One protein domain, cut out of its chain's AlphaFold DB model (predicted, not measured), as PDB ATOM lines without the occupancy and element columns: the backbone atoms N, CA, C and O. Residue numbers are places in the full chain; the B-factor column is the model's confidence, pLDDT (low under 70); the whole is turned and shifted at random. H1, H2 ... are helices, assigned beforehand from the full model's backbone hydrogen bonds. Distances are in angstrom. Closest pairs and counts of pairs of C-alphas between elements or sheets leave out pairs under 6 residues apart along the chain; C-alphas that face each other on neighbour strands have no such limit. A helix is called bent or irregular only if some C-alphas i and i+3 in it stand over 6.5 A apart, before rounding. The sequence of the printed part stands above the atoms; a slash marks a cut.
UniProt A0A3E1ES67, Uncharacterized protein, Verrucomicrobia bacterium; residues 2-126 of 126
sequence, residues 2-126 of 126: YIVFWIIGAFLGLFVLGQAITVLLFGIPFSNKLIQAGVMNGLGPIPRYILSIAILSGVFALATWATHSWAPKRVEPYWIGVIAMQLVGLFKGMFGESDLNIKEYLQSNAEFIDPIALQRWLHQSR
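AT A GLANCE: This is residues 2 to 126 of the 126 residues of an uncharacterized protein of Verrucomicrobia bacterium (UniProt A0A3E1ES67). You are looking at a long, loose rod of helices: H1 and H2 run opposite ways as a long helical hairpin, and H3 folds back from the end of H2 and crosses H1a, with H1a between H2 and H3. Toward the other end of the rod lie two short helices, H4 and H5, which touch no helix. The printed part has 125 residues with five named helices, H1 to H5 in order along the chain, and no named strand; the class is all helix. The whole is loose, with a radius of gyration of the C-alphas of 17.6 A, and the C-alphas span 56 by 26 by 18 A.

IN THESE COORDINATES: Find C-alpha 2 at (-34.961, -4.160, -20.815), where H1, residues 2 to 36, begins. By its hydrogen bonds it was assigned as one helix, but it is bent: C-alphas 25 and 28 are 6.9 A apart. Its arms are H1a, residues 2 to 25, 31.6 A long with a kink of 30 degrees near residue 19, and H1b, residues 28 to 36, 12.4 A long. Next look for H2, residues 46 to 70, which runs 36.0 A from C-alpha 46 at (-43.534, -41.826, -23.530). H3, residues 72 to 91, is 29.8 A long and irregular, with C-alphas 73 and 76 7.4 A apart. H4 holds residues 99 to 108, 14.1 A, and H5 residues 115 to 124, 14.5 A, ending at C-alpha 124 at (-64.685, -46.465, -12.742).

HOW THE PARTS SIT: H1a, H2 and H3 form an up and down bundle, each running against the one before it. Look at Ala 20 and Ile 53, whose C-alphas, 5.3 A apart, are the closest where H1a touches H2, with residues 12 to 23 of H1a alone; the two run opposite ways at a shallow tilt of 19 degrees. H1a touches H3 at a steep tilt of 43 degrees, the same way, closest at the C-alphas of Ala 10 and Gly 81, 4.0 A. H2 and H3 touch only at the corner, closest at the C-alphas of His 68 and Val 75, 6.0 A. H1b and H2, a helical hairpin, only just touch, with 3 pairs of C-alphas within 8 A, the closest those of Ile 28 and Ile 46, 6.3 A. H4 is apart from H1a, but only just, at 8.4 A, and H4 and H5 are apart. Every O i to N i+4 pair is within hydrogen-bond range in H1b, H2, H4 and H5; in H1a 17 of 20 are, in H3 14 of 16.

THE WHOLE: The two C-alphas farthest apart are those of Lys 73 and Ile 116, 56.5 A. The printed part has no cut; the link from H2 to H3 is tight and the other three are short. The mean pLDDT of the printed part is 91.9, and residue 126, the chain's last, is under 70.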
ATOM      1  N   TYR A   2     -34.738  -3.264 -21.971       88.06
ATOM      2  CA  TYR A   2     -34.961  -4.160 -20.815       88.06
ATOM      3  C   TYR A   2     -36.244  -5.006 -20.953       88.06
ATOM      4  O   TYR A   2     -36.198  -6.227 -20.857       88.06
ATOM      5  N   ILE A   3     -37.351  -4.353 -21.321       93.44
ATOM      6  CA  ILE A   3     -38.656  -4.988 -21.569       93.44
ATOM      7  C   ILE A   3     -38.580  -6.079 -22.649       93.44
ATOM      8  O   ILE A   3     -39.232  -7.105 -22.521       93.44
ATOM      9  N   VAL A   4     -37.755  -5.904 -23.687       94.50
ATOM     10  CA  VAL A   4     -37.654  -6.876 -24.792       94.50
ATOM     11  C   VAL A   4     -37.094  -8.208 -24.296       94.50
ATOM     12  O   VAL A   4     -37.669  -9.253 -24.571       94.50
ATOM     13  N   PHE A   5     -36.012  -8.179 -23.515       94.00
ATOM     14  CA  PHE A   5     -35.417  -9.401 -22.964       94.00
ATOM     15  C   PHE A   5     -36.304 -10.053 -21.908       94.00
ATOM     16  O   PHE A   5     -36.349 -11.276 -21.838       94.00
ATOM     17  N   TRP A   6     -37.067  -9.255 -21.158       96.50
ATOM     18  CA  TRP A   6     -38.104  -9.780 -20.276       96.50
ATOM     19  C   TRP A   6     -39.199 -10.519 -21.054       96.50
ATOM     20  O   TRP A   6     -39.535 -11.642 -20.692       96.50
ATOM     21  N   ILE A   7     -39.699  -9.951 -22.160       96.31
ATOM     22  CA  ILE A   7     -40.691 -10.609 -23.029       96.31
ATOM     23  C   ILE A   7     -40.118 -11.903 -23.621       96.31
ATOM     24  O   ILE A   7     -40.798 -12.924 -23.610       96.31
ATOM     25  N   ILE A   8     -38.868 -11.884 -24.097       95.31
ATOM     26  CA  ILE A   8     -38.185 -13.081 -24.619       95.31
ATOM     27  C   ILE A   8     -38.101 -14.163 -23.537       95.31
ATOM     28  O   ILE A   8     -38.455 -15.314 -23.787       95.31
ATOM     29  N   GLY A   9     -37.676 -13.791 -22.328       95.81
ATOM     30  CA  GLY A   9     -37.608 -14.699 -21.189       95.81
ATOM     31  C   GLY A   9     -38.973 -15.258 -20.805       95.81
ATOM     32  O   GLY A   9     -39.110 -16.460 -20.606       95.81
ATOM     33  N   ALA A  10     -40.007 -14.419 -20.773       96.50
ATOM     34  CA  ALA A  10     -41.375 -14.847 -20.511       96.50
ATOM     35  C   ALA A  10     -41.879 -15.833 -21.574       96.50
ATOM     36  O   ALA A  10     -42.434 -16.876 -21.236       96.50
ATOM     37  N   PHE A  11     -41.636 -15.549 -22.853       96.31
ATOM     38  CA  PHE A  11     -42.029 -16.422 -23.953       96.31
ATOM     39  C   PHE A  11     -41.331 -17.786 -23.867       96.31
ATOM     40  O   PHE A  11     -41.989 -18.822 -23.900       96.31
ATOM     41  N   LEU A  12     -40.008 -17.802 -23.687       96.12
ATOM     42  CA  LEU A  12     -39.245 -19.045 -23.544       96.12
ATOM     43  C   LEU A  12     -39.616 -19.801 -22.266       96.12
ATOM     44  O   LEU A  12     -39.732 -21.026 -22.280       96.12
ATOM     45  N   GLY A  13     -39.871 -19.078 -21.178       93.69
ATOM     46  CA  GLY A  13     -40.390 -19.642 -19.945       93.69
ATOM     47  C   GLY A  13     -41.716 -20.361 -20.179       93.69
ATOM     48  O   GLY A  13     -41.832 -21.541 -19.869       93.69
ATOM     49  N   LEU A  14     -42.707 -19.693 -20.759       93.44
ATOM     50  CA  LEU A  14     -44.038 -20.271 -20.926       93.44
ATOM     51  C   LEU A  14     -44.066 -21.397 -21.970       93.44
ATOM     52  O   LEU A  14     -44.564 -22.486 -21.692       93.44
ATOM     53  N   PHE A  15     -43.527 -21.146 -23.164       92.94
ATOM     54  CA  PHE A  15     -43.716 -22.024 -24.323       92.94
ATOM     55  C   PHE A  15     -42.627 -23.075 -24.508       92.94
ATOM     56  O   PHE A  15     -42.859 -24.045 -25.218       92.94
ATOM     57  N   VAL A  16     -41.449 -22.915 -23.905       94.56
ATOM     58  CA  VAL A  16     -40.386 -23.927 -24.011       94.56
ATOM     59  C   VAL A  16     -40.266 -24.683 -22.701       94.56
ATOM     60  O   VAL A  16     -40.498 -25.891 -22.650       94.56
ATOM     61  N   LEU A  17     -39.968 -23.963 -21.621       93.50
ATOM     62  CA  LEU A  17     -39.775 -24.581 -20.315       93.50
ATOM     63  C   LEU A  17     -41.102 -25.067 -19.708       93.50
ATOM     64  O   LEU A  17     -41.160 -26.178 -19.194       93.50
ATOM     65  N   GLY A  18     -42.181 -24.292 -19.835       92.94
ATOM     66  CA  GLY A  18     -43.506 -24.654 -19.325       92.94
ATOM     67  C   GLY A  18     -44.085 -25.897 -20.007       92.94
ATOM     68  O   GLY A  18     -44.624 -26.773 -19.333       92.94
ATOM     69  N   GLN A  19     -43.896 -26.034 -21.323       91.44
ATOM     70  CA  GLN A  19     -44.224 -27.258 -22.066       91.44
ATOM     71  C   GLN A  19     -43.427 -28.459 -21.532       91.44
ATOM     72  O   GLN A  19     -44.016 -29.482 -21.191       91.44
ATOM     73  N   ALA A  20     -42.105 -28.325 -21.371       93.31
ATOM     74  CA  ALA A  20     -41.269 -29.400 -20.833       93.31
ATOM     75  C   ALA A  20     -41.687 -29.813 -19.408       93.31
ATOM     76  O   ALA A  20     -41.787 -31.003 -19.112       93.31
ATOM     77  N   ILE A  21     -41.994 -28.843 -18.542       93.38
ATOM     78  CA  ILE A  21     -42.489 -29.091 -17.182       93.38
ATOM     79  C   ILE A  21     -43.853 -29.786 -17.216       93.38
ATOM     80  O   ILE A  21     -44.050 -30.747 -16.482       93.38
ATOM     81  N   THR A  22     -44.771 -29.367 -18.089       93.06
ATOM     82  CA  THR A  22     -46.087 -30.016 -18.243       93.06
ATOM     83  C   THR A  22     -45.935 -31.470 -18.683       93.06
ATOM     84  O   THR A  22     -46.592 -32.362 -18.153       93.06
ATOM     85  N   VAL A  23     -45.021 -31.760 -19.610       93.25
ATOM     86  CA  VAL A  23     -44.742 -33.143 -20.021       93.25
ATOM     87  C   VAL A  23     -44.192 -33.969 -18.849       93.25
ATOM     88  O   VAL A  23     -44.609 -35.112 -18.665       93.25
ATOM     89  N   LEU A  24     -43.300 -33.403 -18.031       92.44
ATOM     90  CA  LEU A  24     -42.703 -34.092 -16.882       92.44
ATOM     91  C   LEU A  24     -43.682 -34.307 -15.719       92.44
ATOM     92  O   LEU A  24     -43.698 -35.386 -15.132       92.44
ATOM     93  N   LEU A  25     -44.472 -33.289 -15.371       92.75
ATOM     94  CA  LEU A  25     -45.359 -33.304 -14.205       92.75
ATOM     95  C   LEU A  25     -46.737 -33.892 -14.507       92.75
ATOM     96  O   LEU A  25     -47.385 -34.411 -13.601       92.75
ATOM     97  N   PHE A  26     -47.178 -33.828 -15.762       94.12
ATOM     98  CA  PHE A  26     -48.483 -34.319 -16.181       94.12
ATOM     99  C   PHE A  26     -48.379 -35.402 -17.259       94.12
ATOM    100  O   PHE A  26     -48.836 -36.518 -17.032       94.12
ATOM    101  N   GLY A  27     -47.738 -35.132 -18.401       92.12
ATOM    102  CA  GLY A  27     -47.763 -36.037 -19.560       92.12
ATOM    103  C   GLY A  27     -47.243 -37.453 -19.275       92.12
ATOM    104  O   GLY A  27     -47.921 -38.437 -19.579       92.12
ATOM    105  N   ILE A  28     -46.063 -37.576 -18.659       92.81
ATOM    106  CA  ILE A  28     -45.450 -38.872 -18.318       92.81
ATOM    107  C   ILE A  28     -46.200 -39.571 -17.168       92.81
ATOM    108  O   ILE A  28     -46.551 -40.743 -17.329       92.81
ATOM    109  N   PRO A  29     -46.505 -38.910 -16.032       92.81
ATOM    110  CA  PRO A  29     -47.293 -39.532 -14.969       92.81
ATOM    111  C   PRO A  29     -48.669 -40.010 -15.445       92.81
ATOM    112  O   PRO A  29     -49.070 -41.130 -15.130       92.81
ATOM    113  N   PHE A  30     -49.365 -39.208 -16.253       93.50
ATOM    114  CA  PHE A  30     -50.676 -39.556 -16.798       93.50
ATOM    115  C   PHE A  30     -50.590 -40.728 -17.787       93.50
ATOM    116  O   PHE A  30     -51.389 -41.661 -17.707       93.50
ATOM    117  N   SER A  31     -49.555 -40.759 -18.637       93.00
ATOM    118  CA  SER A  31     -49.234 -41.925 -19.475       93.00
ATOM    119  C   SER A  31     -49.088 -43.198 -18.636       93.00
ATOM    120  O   SER A  31     -49.703 -44.219 -18.931       93.00
ATOM    121  N   ASN A  32     -48.315 -43.143 -17.549       91.94
ATOM    122  CA  ASN A  32     -48.101 -44.302 -16.683       91.94
ATOM    123  C   ASN A  32     -49.401 -44.780 -16.024       91.94
ATOM    124  O   ASN A  32     -49.638 -45.986 -15.973       91.94
ATOM    125  N   LYS A  33     -50.268 -43.856 -15.582       91.19
ATOM    126  CA  LYS A  33     -51.601 -44.194 -15.051       91.19
ATOM    127  C   LYS A  33     -52.440 -44.955 -16.084       91.19
ATOM    128  O   LYS A  33     -53.020 -45.987 -15.756       91.19
ATOM    129  N   LEU A  34     -52.468 -44.492 -17.335       91.69
ATOM    130  CA  LEU A  34     -53.245 -45.139 -18.399       91.69
ATOM    131  C   LEU A  34     -52.653 -46.487 -18.847       91.69
ATOM    132  O   LEU A  34     -53.413 -47.397 -19.175       91.69
ATOM    133  N   ILE A  35     -51.325 -46.648 -18.825       91.56
ATOM    134  CA  ILE A  35     -50.666 -47.946 -19.081       91.56
ATOM    135  C   ILE A  35     -51.055 -48.954 -18.005       91.56
ATOM    136  O   ILE A  35     -51.465 -50.065 -18.325       91.56
ATOM    137  N   GLN A  36     -50.965 -48.563 -16.732       90.94
ATOM    138  CA  GLN A  36     -51.330 -49.432 -15.612       90.94
ATOM    139  C   GLN A  36     -52.817 -49.807 -15.634       90.94
ATOM    140  O   GLN A  36     -53.173 -50.916 -15.243       90.94
ATOM    141  N   ALA A  37     -53.674 -48.916 -16.139       89.81
ATOM    142  CA  ALA A  37     -55.095 -49.174 -16.340       89.81
ATOM    143  C   ALA A  37     -55.413 -50.029 -17.587       89.81
ATOM    144  O   ALA A  37     -56.580 -50.325 -17.834       89.81
ATOM    145  N   GLY A  38     -54.413 -50.406 -18.392       90.25
ATOM    146  CA  GLY A  38     -54.617 -51.152 -19.637       90.25
ATOM    147  C   GLY A  38     -55.351 -50.354 -20.722       90.25
ATOM    148  O   GLY A  38     -55.953 -50.946 -21.612       90.25
ATOM    149  N   VAL A  39     -55.330 -49.019 -20.638       92.00
ATOM    150  CA  VAL A  39     -56.012 -48.117 -21.581       92.00
ATOM    151  C   VAL A  39     -55.141 -47.808 -22.802       92.00
ATOM    152  O   VAL A  39     -55.669 -47.479 -23.864       92.00
ATOM    153  N   MET A  40     -53.811 -47.902 -22.675       90.75
ATOM    154  CA  MET A  40     -52.885 -47.615 -23.776       90.75
ATOM    155  C   MET A  40     -52.347 -48.864 -24.471       90.75
ATOM    156  O   MET A  40     -52.014 -49.866 -23.841       90.75
ATOM    157  N   ASN A  41     -52.186 -48.744 -25.787       84.00
ATOM    158  CA  ASN A  41     -51.586 -49.753 -26.645       84.00
ATOM    159  C   ASN A  41     -50.051 -49.633 -26.601       84.00
ATOM    160  O   ASN A  41     -49.458 -48.736 -27.201       84.00
ATOM    161  N   GLY A  42     -49.392 -50.549 -25.886       80.88
ATOM    162  CA  GLY A  42     -47.929 -50.612 -25.789       80.88
ATOM    163  C   GLY A  42     -47.314 -49.547 -24.871       80.88
ATOM    164  O   GLY A  42     -47.897 -49.164 -23.862       80.88
ATOM    165  N   LEU A  43     -46.109 -49.070 -25.213       75.88
ATOM    166  CA  LEU A  43     -45.368 -48.069 -24.421       75.88
ATOM    167  C   LEU A  43     -45.963 -46.646 -24.505       75.88
ATOM    168  O   LEU A  43     -45.465 -45.730 -23.845       75.88
ATOM    169  N   GLY A  44     -47.021 -46.454 -25.302       79.31
ATOM    170  CA  GLY A  44     -47.726 -45.182 -25.438       79.31
ATOM    171  C   GLY A  44     -46.839 -44.031 -25.950       79.31
ATOM    172  O   GLY A  44     -45.864 -44.262 -26.671       79.31
ATOM    173  N   PRO A  45     -47.147 -42.774 -25.578       89.19
ATOM    174  CA  PRO A  45     -46.444 -41.589 -26.077       89.19
ATOM    175  C   PRO A  45     -45.126 -41.270 -25.351       89.19
ATOM    176  O   PRO A  45     -44.464 -40.284 -25.681       89.19
ATOM    177  N   ILE A  46     -44.698 -42.098 -24.391       89.94
ATOM    178  CA  ILE A  46     -43.534 -41.826 -23.530       89.94
ATOM    179  C   ILE A  46     -42.243 -41.556 -24.330       89.94
ATOM    180  O   ILE A  46     -41.583 -40.553 -24.047       89.94
ATOM    181  N   PRO A  47     -41.870 -42.346 -25.362       91.81
ATOM    182  CA  PRO A  47     -40.662 -42.057 -26.141       91.81
ATOM    183  C   PRO A  47     -40.723 -40.705 -26.864       91.81
ATOM    184  O   PRO A  47     -39.722 -39.990 -26.933       91.81
ATOM    185  N   ARG A  48     -41.909 -40.315 -27.359       91.69
ATOM    186  CA  ARG A  48     -42.118 -39.009 -28.004       91.69
ATOM    187  C   ARG A  48     -41.966 -37.866 -27.005       91.69
ATOM    188  O   ARG A  48     -41.405 -36.828 -27.351       91.69
ATOM    189  N   TYR A  49     -42.401 -38.063 -25.765       93.12
ATOM    190  CA  TYR A  49     -42.221 -37.088 -24.694       93.12
ATOM    191  C   TYR A  49     -40.772 -36.917 -24.268       93.12
ATOM    192  O   TYR A  49     -40.328 -35.780 -24.124       93.12
ATOM    193  N   ILE A  50     -40.011 -38.004 -24.155       92.75
ATOM    194  CA  ILE A  50     -38.571 -37.928 -23.867       92.75
ATOM    195  C   ILE A  50     -37.854 -37.137 -24.968       92.75
ATOM    196  O   ILE A  50     -37.087 -36.220 -24.669       92.75
ATOM    197  N   LEU A  51     -38.148 -37.434 -26.239       94.00
ATOM    198  CA  LEU A  51     -37.584 -36.692 -27.368       94.00
ATOM    199  C   LEU A  51     -37.994 -35.210 -27.343       94.00
ATOM    200  O   LEU A  51     -37.152 -34.338 -27.544       94.00
ATOM    201  N   SER A  52     -39.264 -34.918 -27.053       92.50
ATOM    202  CA  SER A  52     -39.769 -33.543 -26.962       92.50
ATOM    203  C   SER A  52     -39.068 -32.758 -25.855       92.50
ATOM    204  O   SER A  52     -38.621 -31.639 -26.092       92.50
ATOM    205  N   ILE A  53     -38.887 -33.353 -24.672       93.50
ATOM    206  CA  ILE A  53     -38.140 -32.737 -23.567       93.50
ATOM    207  C   ILE A  53     -36.694 -32.463 -23.983       93.50
ATOM    208  O   ILE A  53     -36.189 -31.373 -23.711       93.50
ATOM    209  N   ALA A  54     -36.032 -33.408 -24.658       94.62
ATOM    210  CA  ALA A  54     -34.660 -33.224 -25.127       94.62
ATOM    211  C   ALA A  54     -34.546 -32.045 -26.110       94.62
ATOM    212  O   ALA A  54     -33.673 -31.190 -25.950       94.62
ATOM    213  N   ILE A  55     -35.465 -31.951 -27.078       95.25
ATOM    214  CA  ILE A  55     -35.511 -30.851 -28.052       95.25
ATOM    215  C   ILE A  55     -35.782 -29.516 -27.349       95.25
ATOM    216  O   ILE A  55     -35.030 -28.561 -27.545       95.25
ATOM    217  N   LEU A  56     -36.811 -29.440 -26.500       93.88
ATOM    218  CA  LEU A  56     -37.172 -28.215 -25.777       93.88
ATOM    219  C   LEU A  56     -36.038 -27.746 -24.856       93.88
ATOM    220  O   LEU A  56     -35.711 -26.559 -24.829       93.88
ATOM    221  N   SER A  57     -35.380 -28.676 -24.161       93.00
ATOM    222  CA  SER A  57     -34.218 -28.376 -23.316       93.00
ATOM    223  C   SER A  57     -33.055 -27.830 -24.141       93.00
ATOM    224  O   SER A  57     -32.433 -26.846 -23.745       93.00
ATOM    225  N   GLY A  58     -32.793 -28.414 -25.316       96.06
ATOM    226  CA  GLY A  58     -31.779 -27.922 -26.247       96.06
ATOM    227  C   GLY A  58     -32.072 -26.504 -26.741       96.06
ATOM    228  O   GLY A  58     -31.196 -25.641 -26.693       96.06
ATOM    229  N   VAL A  59     -33.315 -26.229 -27.147       95.94
ATOM    230  CA  VAL A  59     -33.751 -24.892 -27.583       95.94
ATOM    231  C   VAL A  59     -33.601 -23.869 -26.456       95.94
ATOM    232  O   VAL A  59     -33.054 -22.787 -26.672       95.94
ATOM    233  N   PHE A  60     -34.030 -24.212 -25.239       95.75
ATOM    234  CA  PHE A  60     -33.904 -23.331 -24.081       95.75
ATOM    235  C   PHE A  60     -32.436 -23.049 -23.726       95.75
ATOM    236  O   PHE A  60     -32.069 -21.899 -23.471       95.75
ATOM    237  N   ALA A  61     -31.581 -24.075 -23.754       96.38
ATOM    238  CA  ALA A  61     -30.150 -23.940 -23.497       96.38
ATOM    239  C   ALA A  61     -29.469 -23.038 -24.538       96.38
ATOM    240  O   ALA A  61     -28.727 -22.131 -24.164       96.38
ATOM    241  N   LEU A  62     -29.774 -23.223 -25.826       97.31
ATOM    242  CA  LEU A  62     -29.246 -22.390 -26.910       97.31
ATOM    243  C   LEU A  62     -29.694 -20.929 -26.785       97.31
ATOM    244  O   LEU A  62     -28.870 -20.027 -26.919       97.31
ATOM    245  N   ALA A  63     -30.970 -20.680 -26.483       94.94
ATOM    246  CA  ALA A  63     -31.485 -19.322 -26.307       94.94
ATOM    247  C   ALA A  63     -30.885 -18.622 -25.075       94.94
ATOM    248  O   ALA A  63     -30.536 -17.437 -25.126       94.94
ATOM    249  N   THR A  64     -30.710 -19.369 -23.983       95.62
ATOM    250  CA  THR A  64     -30.044 -18.885 -22.768       95.62
ATOM    251  C   THR A  64     -28.582 -18.548 -23.054       95.62
ATOM    252  O   THR A  64     -28.120 -17.459 -22.708       95.62
ATOM    253  N   TRP A  65     -27.866 -19.435 -23.753       97.38
ATOM    254  CA  TRP A  65     -26.483 -19.209 -24.166       97.38
ATOM    255  C   TRP A  65     -26.351 -17.988 -25.084       97.38
ATOM    256  O   TRP A  65     -25.504 -17.134 -24.835       97.38
ATOM    257  N   ALA A  66     -27.216 -17.845 -26.093       96.12
ATOM    258  CA  ALA A  66     -27.200 -16.699 -27.002       96.12
ATOM    259  C   ALA A  66     -27.445 -15.376 -26.259       96.12
ATOM    260  O   ALA A  66     -26.739 -14.390 -26.482       96.12
ATOM    261  N   THR A  67     -28.394 -15.365 -25.319       94.88
ATOM    262  CA  THR A  67     -28.678 -14.195 -24.474       94.88
ATOM    263  C   THR A  67     -27.468 -13.821 -23.619       94.88
ATOM    264  O   THR A  67     -27.106 -12.647 -23.544       94.88
ATOM    265  N   HIS A  68     -26.808 -14.812 -23.018       95.38
ATOM    266  CA  HIS A  68     -25.630 -14.591 -22.186       95.38
ATOM    267  C   HIS A  68     -24.423 -14.089 -22.997       95.38
ATOM    268  O   HIS A  68     -23.733 -13.165 -22.570       95.38
ATOM    269  N   SER A  69     -24.192 -14.660 -24.182       96.38
ATOM    270  CA  SER A  69     -23.052 -14.336 -25.046       96.38
ATOM    271  C   SER A  69     -23.190 -12.981 -25.746       96.38
ATOM    272  O   SER A  69     -22.219 -12.233 -25.828       96.38
ATOM    273  N   TRP A  70     -24.377 -12.637 -26.257       96.00
ATOM    274  CA  TRP A  70     -24.568 -11.424 -27.066       96.00
ATOM    275  C   TRP A  70     -25.139 -10.240 -26.285       96.00
ATOM    276  O   TRP A  70     -24.951  -9.091 -26.683       96.00
ATOM    277  N   ALA A  71     -25.818 -10.488 -25.164       94.38
ATOM    278  CA  ALA A  71     -26.443  -9.443 -24.360       94.38
ATOM    279  C   ALA A  71     -26.250  -9.674 -22.846       94.38
ATOM    280  O   ALA A  71     -27.231  -9.697 -22.100       94.38
ATOM    281  N   PRO A  72     -25.002  -9.752 -22.340       93.19
ATOM    282  CA  PRO A  72     -24.724 -10.091 -20.939       93.19
ATOM    283  C   PRO A  72     -25.389  -9.130 -19.939       93.19
ATOM    284  O   PRO A  72     -25.912  -9.548 -18.911       93.19
ATOM    285  N   LYS A  73     -25.492  -7.833 -20.276       94.06
ATOM    286  CA  LYS A  73     -26.194  -6.820 -19.456       94.06
ATOM    287  C   LYS A  73     -27.725  -6.987 -19.423       94.06
ATOM    288  O   LYS A  73     -28.417  -6.164 -18.829       94.06
ATOM    289  N   ARG A  74     -28.278  -7.972 -20.135       93.62
ATOM    290  CA  ARG A  74     -29.720  -8.239 -20.278       93.62
ATOM    291  C   ARG A  74     -30.118  -9.637 -19.789       93.62
ATOM    292  O   ARG A  74     -31.267 -10.029 -19.955       93.62
ATOM    293  N   VAL A  75     -29.199 -10.355 -19.149       95.00
ATOM    294  CA  VAL A  75     -29.454 -11.679 -18.561       95.00
ATOM    295  C   VAL A  75     -30.465 -11.600 -17.412       95.00
ATOM    296  O   VAL A  75     -31.338 -12.454 -17.300       95.00
ATOM    297  N   GLU A  76     -30.404 -10.546 -16.599       96.44
ATOM    298  CA  GLU A  76     -31.329 -10.340 -15.479       96.44
ATOM    299  C   GLU A  76     -32.805 -10.209 -15.922       96.44
ATOM    300  O   GLU A  76     -33.608 -11.042 -15.495       96.44
ATOM    301  N   PRO A  77     -33.205  -9.265 -16.809       96.50
ATOM    302  CA  PRO A  77     -34.598  -9.176 -17.256       96.50
ATOM    303  C   PRO A  77     -35.094 -10.459 -17.920       96.50
ATOM    304  O   PRO A  77     -36.255 -10.820 -17.746       96.50
ATOM    305  N   TYR A  78     -34.219 -11.152 -18.655       96.69
ATOM    306  CA  TYR A  78     -34.519 -12.450 -19.250       96.69
ATOM    307  C   TYR A  78     -34.931 -13.480 -18.191       96.69
ATOM    308  O   TYR A  78     -36.024 -14.042 -18.274       96.69
ATOM    309  N   TRP A  79     -34.113 -13.681 -17.154       97.44
ATOM    310  CA  TRP A  79     -34.431 -14.639 -16.094       97.44
ATOM    311  C   TRP A  79     -35.662 -14.244 -15.285       97.44
ATOM    312  O   TRP A  79     -36.449 -15.119 -14.933       97.44
ATOM    313  N   ILE A  80     -35.880 -12.946 -15.052       97.19
ATOM    314  CA  ILE A  80     -37.110 -12.460 -14.415       97.19
ATOM    315  C   ILE A  80     -38.334 -12.882 -15.237       97.19
ATOM    316  O   ILE A  80     -39.304 -13.376 -14.667       97.19
ATOM    317  N   GLY A  81     -38.288 -12.739 -16.565       96.56
ATOM    318  CA  GLY A  81     -39.360 -13.196 -17.452       96.56
ATOM    319  C   GLY A  81     -39.596 -14.707 -17.357       96.56
ATOM    320  O   GLY A  81     -40.736 -15.138 -17.178       96.56
ATOM    321  N   VAL A  82     -38.522 -15.505 -17.412       97.00
ATOM    322  CA  VAL A  82     -38.596 -16.974 -17.303       97.00
ATOM    323  C   VAL A  82     -39.245 -17.389 -15.981       97.00
ATOM    324  O   VAL A  82     -40.215 -18.148 -15.986       97.00
ATOM    325  N   ILE A  83     -38.728 -16.879 -14.858       96.75
ATOM    326  CA  ILE A  83     -39.184 -17.225 -13.506       96.75
ATOM    327  C   ILE A  83     -40.631 -16.779 -13.297       96.75
ATOM    328  O   ILE A  83     -41.436 -17.561 -12.792       96.75
ATOM    329  N   ALA A  84     -40.988 -15.563 -13.724       96.44
ATOM    330  CA  ALA A  84     -42.349 -15.055 -13.594       96.44
ATOM    331  C   ALA A  84     -43.366 -15.989 -14.263       96.44
ATOM    332  O   ALA A  84     -44.389 -16.307 -13.660       96.44
ATOM    333  N   MET A  85     -43.069 -16.490 -15.466       95.88
ATOM    334  CA  MET A  85     -43.982 -17.400 -16.163       95.88
ATOM    335  C   MET A  85     -44.038 -18.795 -15.537       95.88
ATOM    336  O   MET A  85     -45.118 -19.383 -15.506       95.88
ATOM    337  N   GLN A  86     -42.939 -19.298 -14.959       94.31
ATOM    338  CA  GLN A  86     -42.993 -20.549 -14.188       94.31
ATOM    339  C   GLN A  86     -43.867 -20.409 -12.946       94.31
ATOM    340  O   GLN A  86     -44.705 -21.266 -12.682       94.31
ATOM    341  N   LEU A  87     -43.709 -19.312 -12.203       95.25
ATOM    342  CA  LEU A  87     -44.526 -19.044 -11.025       95.25
ATOM    343  C   LEU A  87     -46.002 -18.931 -11.401       95.25
ATOM    344  O   LEU A  87     -46.833 -19.568 -10.763       95.25
ATOM    345  N   VAL A  88     -46.337 -18.190 -12.460       93.75
ATOM    346  CA  VAL A  88     -47.723 -18.088 -12.943       93.75
ATOM    347  C   VAL A  88     -48.285 -19.462 -13.309       93.75
ATOM    348  O   VAL A  88     -49.401 -19.776 -12.900       93.75
ATOM    349  N   GLY A  89     -47.527 -20.286 -14.034       89.69
ATOM    350  CA  GLY A  89     -47.961 -21.632 -14.406       89.69
ATOM    351  C   GLY A  89     -48.184 -22.542 -13.196       89.69
ATOM    352  O   GLY A  89     -49.200 -23.236 -13.136       89.69
ATOM    353  N   LEU A  90     -47.301 -22.479 -12.194       89.25
ATOM    354  CA  LEU A  90     -47.441 -23.217 -10.935       89.25
ATOM    355  C   LEU A  90     -48.652 -22.740 -10.122       89.25
ATOM    356  O   LEU A  90     -49.485 -23.557  -9.738       89.25
ATOM    357  N   PHE A  91     -48.800 -21.430  -9.900       89.75
ATOM    358  CA  PHE A  91     -49.906 -20.865  -9.116       89.75
ATOM    359  C   PHE A  91     -51.274 -21.081  -9.764       89.75
ATOM    360  O   PHE A  91     -52.271 -21.215  -9.061       89.75
ATOM    361  N   LYS A  92     -51.333 -21.125 -11.099       88.81
ATOM    362  CA  LYS A  92     -52.567 -21.415 -11.839       88.81
ATOM    363  C   LYS A  92     -52.802 -22.909 -12.076       88.81
ATOM    364  O   LYS A  92     -53.784 -23.252 -12.724       88.81
ATOM    365  N   GLY A  93     -51.916 -23.789 -11.600       85.69
ATOM    366  CA  GLY A  93     -52.033 -25.236 -11.805       85.69
ATOM    367  C   GLY A  93     -51.932 -25.672 -13.272       85.69
ATOM    368  O   GLY A  93     -52.382 -26.760 -13.620       85.69
ATOM    369  N   MET A  94     -51.342 -24.850 -14.144       87.44
ATOM    370  CA  MET A  94     -51.289 -25.099 -15.593       87.44
ATOM    371  C   MET A  94     -50.416 -26.303 -15.962       87.44
ATOM    372  O   MET A  94     -50.588 -26.870 -17.033       87.44
ATOM    373  N   PHE A  95     -49.487 -26.698 -15.092       88.69
ATOM    374  CA  PHE A  95     -48.539 -27.785 -15.359       88.69
ATOM    375  C   PHE A  95     -49.002 -29.163 -14.853       88.69
ATOM    376  O   PHE A  95     -48.319 -30.154 -15.094       88.69
ATOM    377  N   GLY A  96     -50.124 -29.225 -14.126       87.81
ATOM    378  CA  GLY A  96     -50.642 -30.451 -13.507       87.81
ATOM    379  C   GLY A  96     -51.793 -31.104 -14.279       87.81
ATOM    380  O   GLY A  96     -52.034 -30.810 -15.450       87.81
ATOM    381  N   GLU A  97     -52.531 -31.986 -13.599       86.69
ATOM    382  CA  GLU A  97     -53.777 -32.580 -14.104       86.69
ATOM    383  C   GLU A  97     -54.885 -31.517 -14.136       86.69
ATOM    384  O   GLU A  97     -55.581 -31.291 -13.151       86.69
ATOM    385  N   SER A  98     -55.019 -30.836 -15.275       89.12
ATOM    386  CA  SER A  98     -56.122 -29.917 -15.561       89.12
ATOM    387  C   SER A  98     -57.019 -30.491 -16.657       89.12
ATOM    388  O   SER A  98     -56.544 -31.235 -17.517       89.12
ATOM    389  N   ASP A  99     -58.300 -30.114 -16.676       89.00
ATOM    390  CA  ASP A  99     -59.241 -30.554 -17.720       89.00
ATOM    391  C   ASP A  99     -58.740 -30.220 -19.130       89.00
ATOM    392  O   ASP A  99     -58.932 -30.994 -20.069       89.00
ATOM    393  N   LEU A 100     -58.056 -29.078 -19.272       90.25
ATOM    394  CA  LEU A 100     -57.434 -28.669 -20.525       90.25
ATOM    395  C   LEU A 100     -56.310 -29.631 -20.918       90.25
ATOM    396  O   LEU A 100     -56.341 -30.174 -22.019       90.25
ATOM    397  N   ASN A 101     -55.376 -29.903 -20.006       90.50
ATOM    398  CA  ASN A 101     -54.242 -30.787 -20.273       90.50
ATOM    399  C   ASN A 101     -54.696 -32.224 -20.557       90.50
ATOM    400  O   ASN A 101     -54.167 -32.865 -21.460       90.50
ATOM    401  N   ILE A 102     -55.704 -32.726 -19.835       92.19
ATOM    402  CA  ILE A 102     -56.297 -34.049 -20.077       92.19
ATOM    403  C   ILE A 102     -56.934 -34.094 -21.464       92.19
ATOM    404  O   ILE A 102     -56.671 -35.018 -22.232       92.19
ATOM    405  N   LYS A 103     -57.737 -33.089 -21.821       92.44
ATOM    406  CA  LYS A 103     -58.368 -33.014 -23.140       92.44
ATOM    407  C   LYS A 103     -57.326 -32.967 -24.259       92.44
ATOM    408  O   LYS A 103     -57.421 -33.750 -25.201       92.44
ATOM    409  N   GLU A 104     -56.336 -32.086 -24.150       91.19
ATOM    410  CA  GLU A 104     -55.262 -31.947 -25.137       91.19
ATOM    411  C   GLU A 104     -54.417 -33.219 -25.244       91.19
ATOM    412  O   GLU A 104     -54.077 -33.644 -26.349       91.19
ATOM    413  N   TYR A 105     -54.138 -33.878 -24.118       93.56
ATOM    414  CA  TYR A 105     -53.433 -35.153 -24.089       93.56
ATOM    415  C   TYR A 105     -54.208 -36.243 -24.825       93.56
ATOM    416  O   TYR A 105     -53.641 -36.931 -25.673       93.56
ATOM    417  N   LEU A 106     -55.495 -36.421 -24.512       92.94
ATOM    418  CA  LEU A 106     -56.312 -37.467 -25.129       92.94
ATOM    419  C   LEU A 106     -56.459 -37.227 -26.636       92.94
ATOM    420  O   LEU A 106     -56.433 -38.178 -27.408       92.94
ATOM    421  N   GLN A 107     -56.552 -35.963 -27.059       93.69
ATOM    422  CA  GLN A 107     -56.580 -35.591 -28.473       93.69
ATOM    423  C   GLN A 107     -55.243 -35.866 -29.172       93.69
ATOM    424  O   GLN A 107     -55.225 -36.472 -30.241       93.69
ATOM    425  N   SER A 108     -54.126 -35.462 -28.566       92.50
ATOM    426  CA  SER A 108     -52.790 -35.582 -29.168       92.50
ATOM    427  C   SER A 108     -52.282 -37.025 -29.223       92.50
ATOM    428  O   SER A 108     -51.428 -37.345 -30.046       92.50
ATOM    429  N   ASN A 109     -52.801 -37.897 -28.354       93.38
ATOM    430  CA  ASN A 109     -52.377 -39.291 -28.225       93.38
ATOM    431  C   ASN A 109     -53.488 -40.292 -28.557       93.38
ATOM    432  O   ASN A 109     -53.379 -41.457 -28.179       93.38
ATOM    433  N   ALA A 110     -54.550 -39.861 -29.245       91.06
ATOM    434  CA  ALA A 110     -55.713 -40.696 -29.546       91.06
ATOM    435  C   ALA A 110     -55.334 -42.022 -30.232       91.06
ATOM    436  O   ALA A 110     -55.937 -43.054 -29.960       91.06
ATOM    437  N   GLU A 111     -54.287 -42.014 -31.061       91.31
ATOM    438  CA  GLU A 111     -53.766 -43.205 -31.746       91.31
ATOM    439  C   GLU A 111     -53.201 -44.287 -30.807       91.31
ATOM    440  O   GLU A 111     -53.130 -45.454 -31.185       91.31
ATOM    441  N   PHE A 112     -52.820 -43.924 -29.580       90.75
ATOM    442  CA  PHE A 112     -52.275 -44.849 -28.582       90.75
ATOM    443  C   PHE A 112     -53.315 -45.348 -27.583       90.75
ATOM    444  O   PHE A 112     -52.976 -46.158 -26.720       90.75
ATOM    445  N   ILE A 113     -54.554 -44.866 -27.658       91.81
ATOM    446  CA  ILE A 113     -55.580 -45.105 -26.646       91.81
ATOM    447  C   ILE A 113     -56.637 -46.057 -27.202       91.81
ATOM    448  O   ILE A 113     -57.204 -45.804 -28.263       91.81
ATOM    449  N   ASP A 114     -56.941 -47.132 -26.470       92.38
ATOM    450  CA  ASP A 114     -58.112 -47.964 -26.750       92.38
ATOM    451  C   ASP A 114     -59.383 -47.208 -26.301       92.38
ATOM    452  O   ASP A 114     -59.567 -46.972 -25.098       92.38
ATOM    453  N   PRO A 115     -60.289 -46.836 -27.230       89.94
ATOM    454  CA  PRO A 115     -61.494 -46.076 -26.901       89.94
ATOM    455  C   PRO A 115     -62.422 -46.814 -25.930       89.94
ATOM    456  O   PRO A 115     -63.073 -46.190 -25.089       89.94
ATOM    457  N   ILE A 116     -62.483 -48.145 -26.030       91.25
ATOM    458  CA  ILE A 116     -63.357 -48.984 -25.210       91.25
ATOM    459  C   ILE A 116     -62.790 -49.075 -23.794       91.25
ATOM    460  O   ILE A 116     -63.530 -48.930 -22.818       91.25
ATOM    461  N   ALA A 117     -61.479 -49.288 -23.664       89.94
ATOM    462  CA  ALA A 117     -60.813 -49.309 -22.365       89.94
ATOM    463  C   ALA A 117     -60.894 -47.940 -21.670       89.94
ATOM    464  O   ALA A 117     -61.200 -47.876 -20.478       89.94
ATOM    465  N   LEU A 118     -60.720 -46.845 -22.421       91.56
ATOM    466  CA  LEU A 118     -60.854 -45.483 -21.904       91.56
ATOM    467  C   LEU A 118     -62.256 -45.223 -21.338       91.56
ATOM    468  O   LEU A 118     -62.382 -44.692 -20.236       91.56
ATOM    469  N   GLN A 119     -63.314 -45.619 -22.052       90.94
ATOM    470  CA  GLN A 119     -64.688 -45.426 -21.579       90.94
ATOM    471  C   GLN A 119     -64.959 -46.188 -20.274       90.94
ATOM    472  O   GLN A 119     -65.596 -45.651 -19.365       90.94
ATOM    473  N   ARG A 120     -64.442 -47.417 -20.144       90.19
ATOM    474  CA  ARG A 120     -64.544 -48.192 -18.896       90.19
ATOM    475  C   ARG A 120     -63.800 -47.508 -17.752       90.19
ATOM    476  O   ARG A 120     -64.355 -47.378 -16.665       90.19
ATOM    477  N   TRP A 121     -62.580 -47.041 -18.006       90.06
ATOM    478  CA  TRP A 121     -61.762 -46.352 -17.011       90.06
ATOM    479  C   TRP A 121     -62.428 -45.062 -16.508       90.06
ATOM    480  O   TRP A 121     -62.474 -44.821 -15.301       90.06
ATOM    481  N   LEU A 122     -63.032 -44.276 -17.406       87.00
ATOM    482  CA  LEU A 122     -63.770 -43.058 -17.050       87.00
ATOM    483  C   LEU A 122     -65.019 -43.332 -16.197       87.00
ATOM    484  O   LEU A 122     -65.379 -42.494 -15.374       87.00
ATOM    485  N   HIS A 123     -65.678 -44.482 -16.376       84.94
ATOM    486  CA  HIS A 123     -66.818 -44.890 -15.546       84.94
ATOM    487  C   HIS A 123     -66.418 -45.430 -14.170       84.94
ATOM    488  O   HIS A 123     -67.224 -45.357 -13.253       84.94
ATOM    489  N   GLN A 124     -65.204 -45.964 -14.021       80.88
ATOM    490  CA  GLN A 124     -64.685 -46.465 -12.742       80.88
ATOM    491  C   GLN A 124     -64.010 -45.377 -11.895       80.88
ATOM    492  O   GLN A 124     -63.879 -45.538 -10.687       80.88
ATOM    493  N   SER A 125     -63.555 -44.294 -12.530       70.00
ATOM    494  CA  SER A 125     -62.793 -43.211 -11.890       70.00
ATOM    495  C   SER A 125     -63.661 -42.022 -11.446       70.00
ATOM    496  O   SER A 125     -63.120 -41.000 -11.025       70.00
ATOM    497  N   ARG A 126     -64.988 -42.134 -11.579       54.53
ATOM    498  CA  ARG A 126     -65.994 -41.180 -11.088       54.53
ATOM    499  C   ARG A 126     -66.788 -41.814  -9.959       54.53
ATOM    500  O   ARG A 126     -67.120 -41.063  -9.020       54.53
TER     501      ARG A 126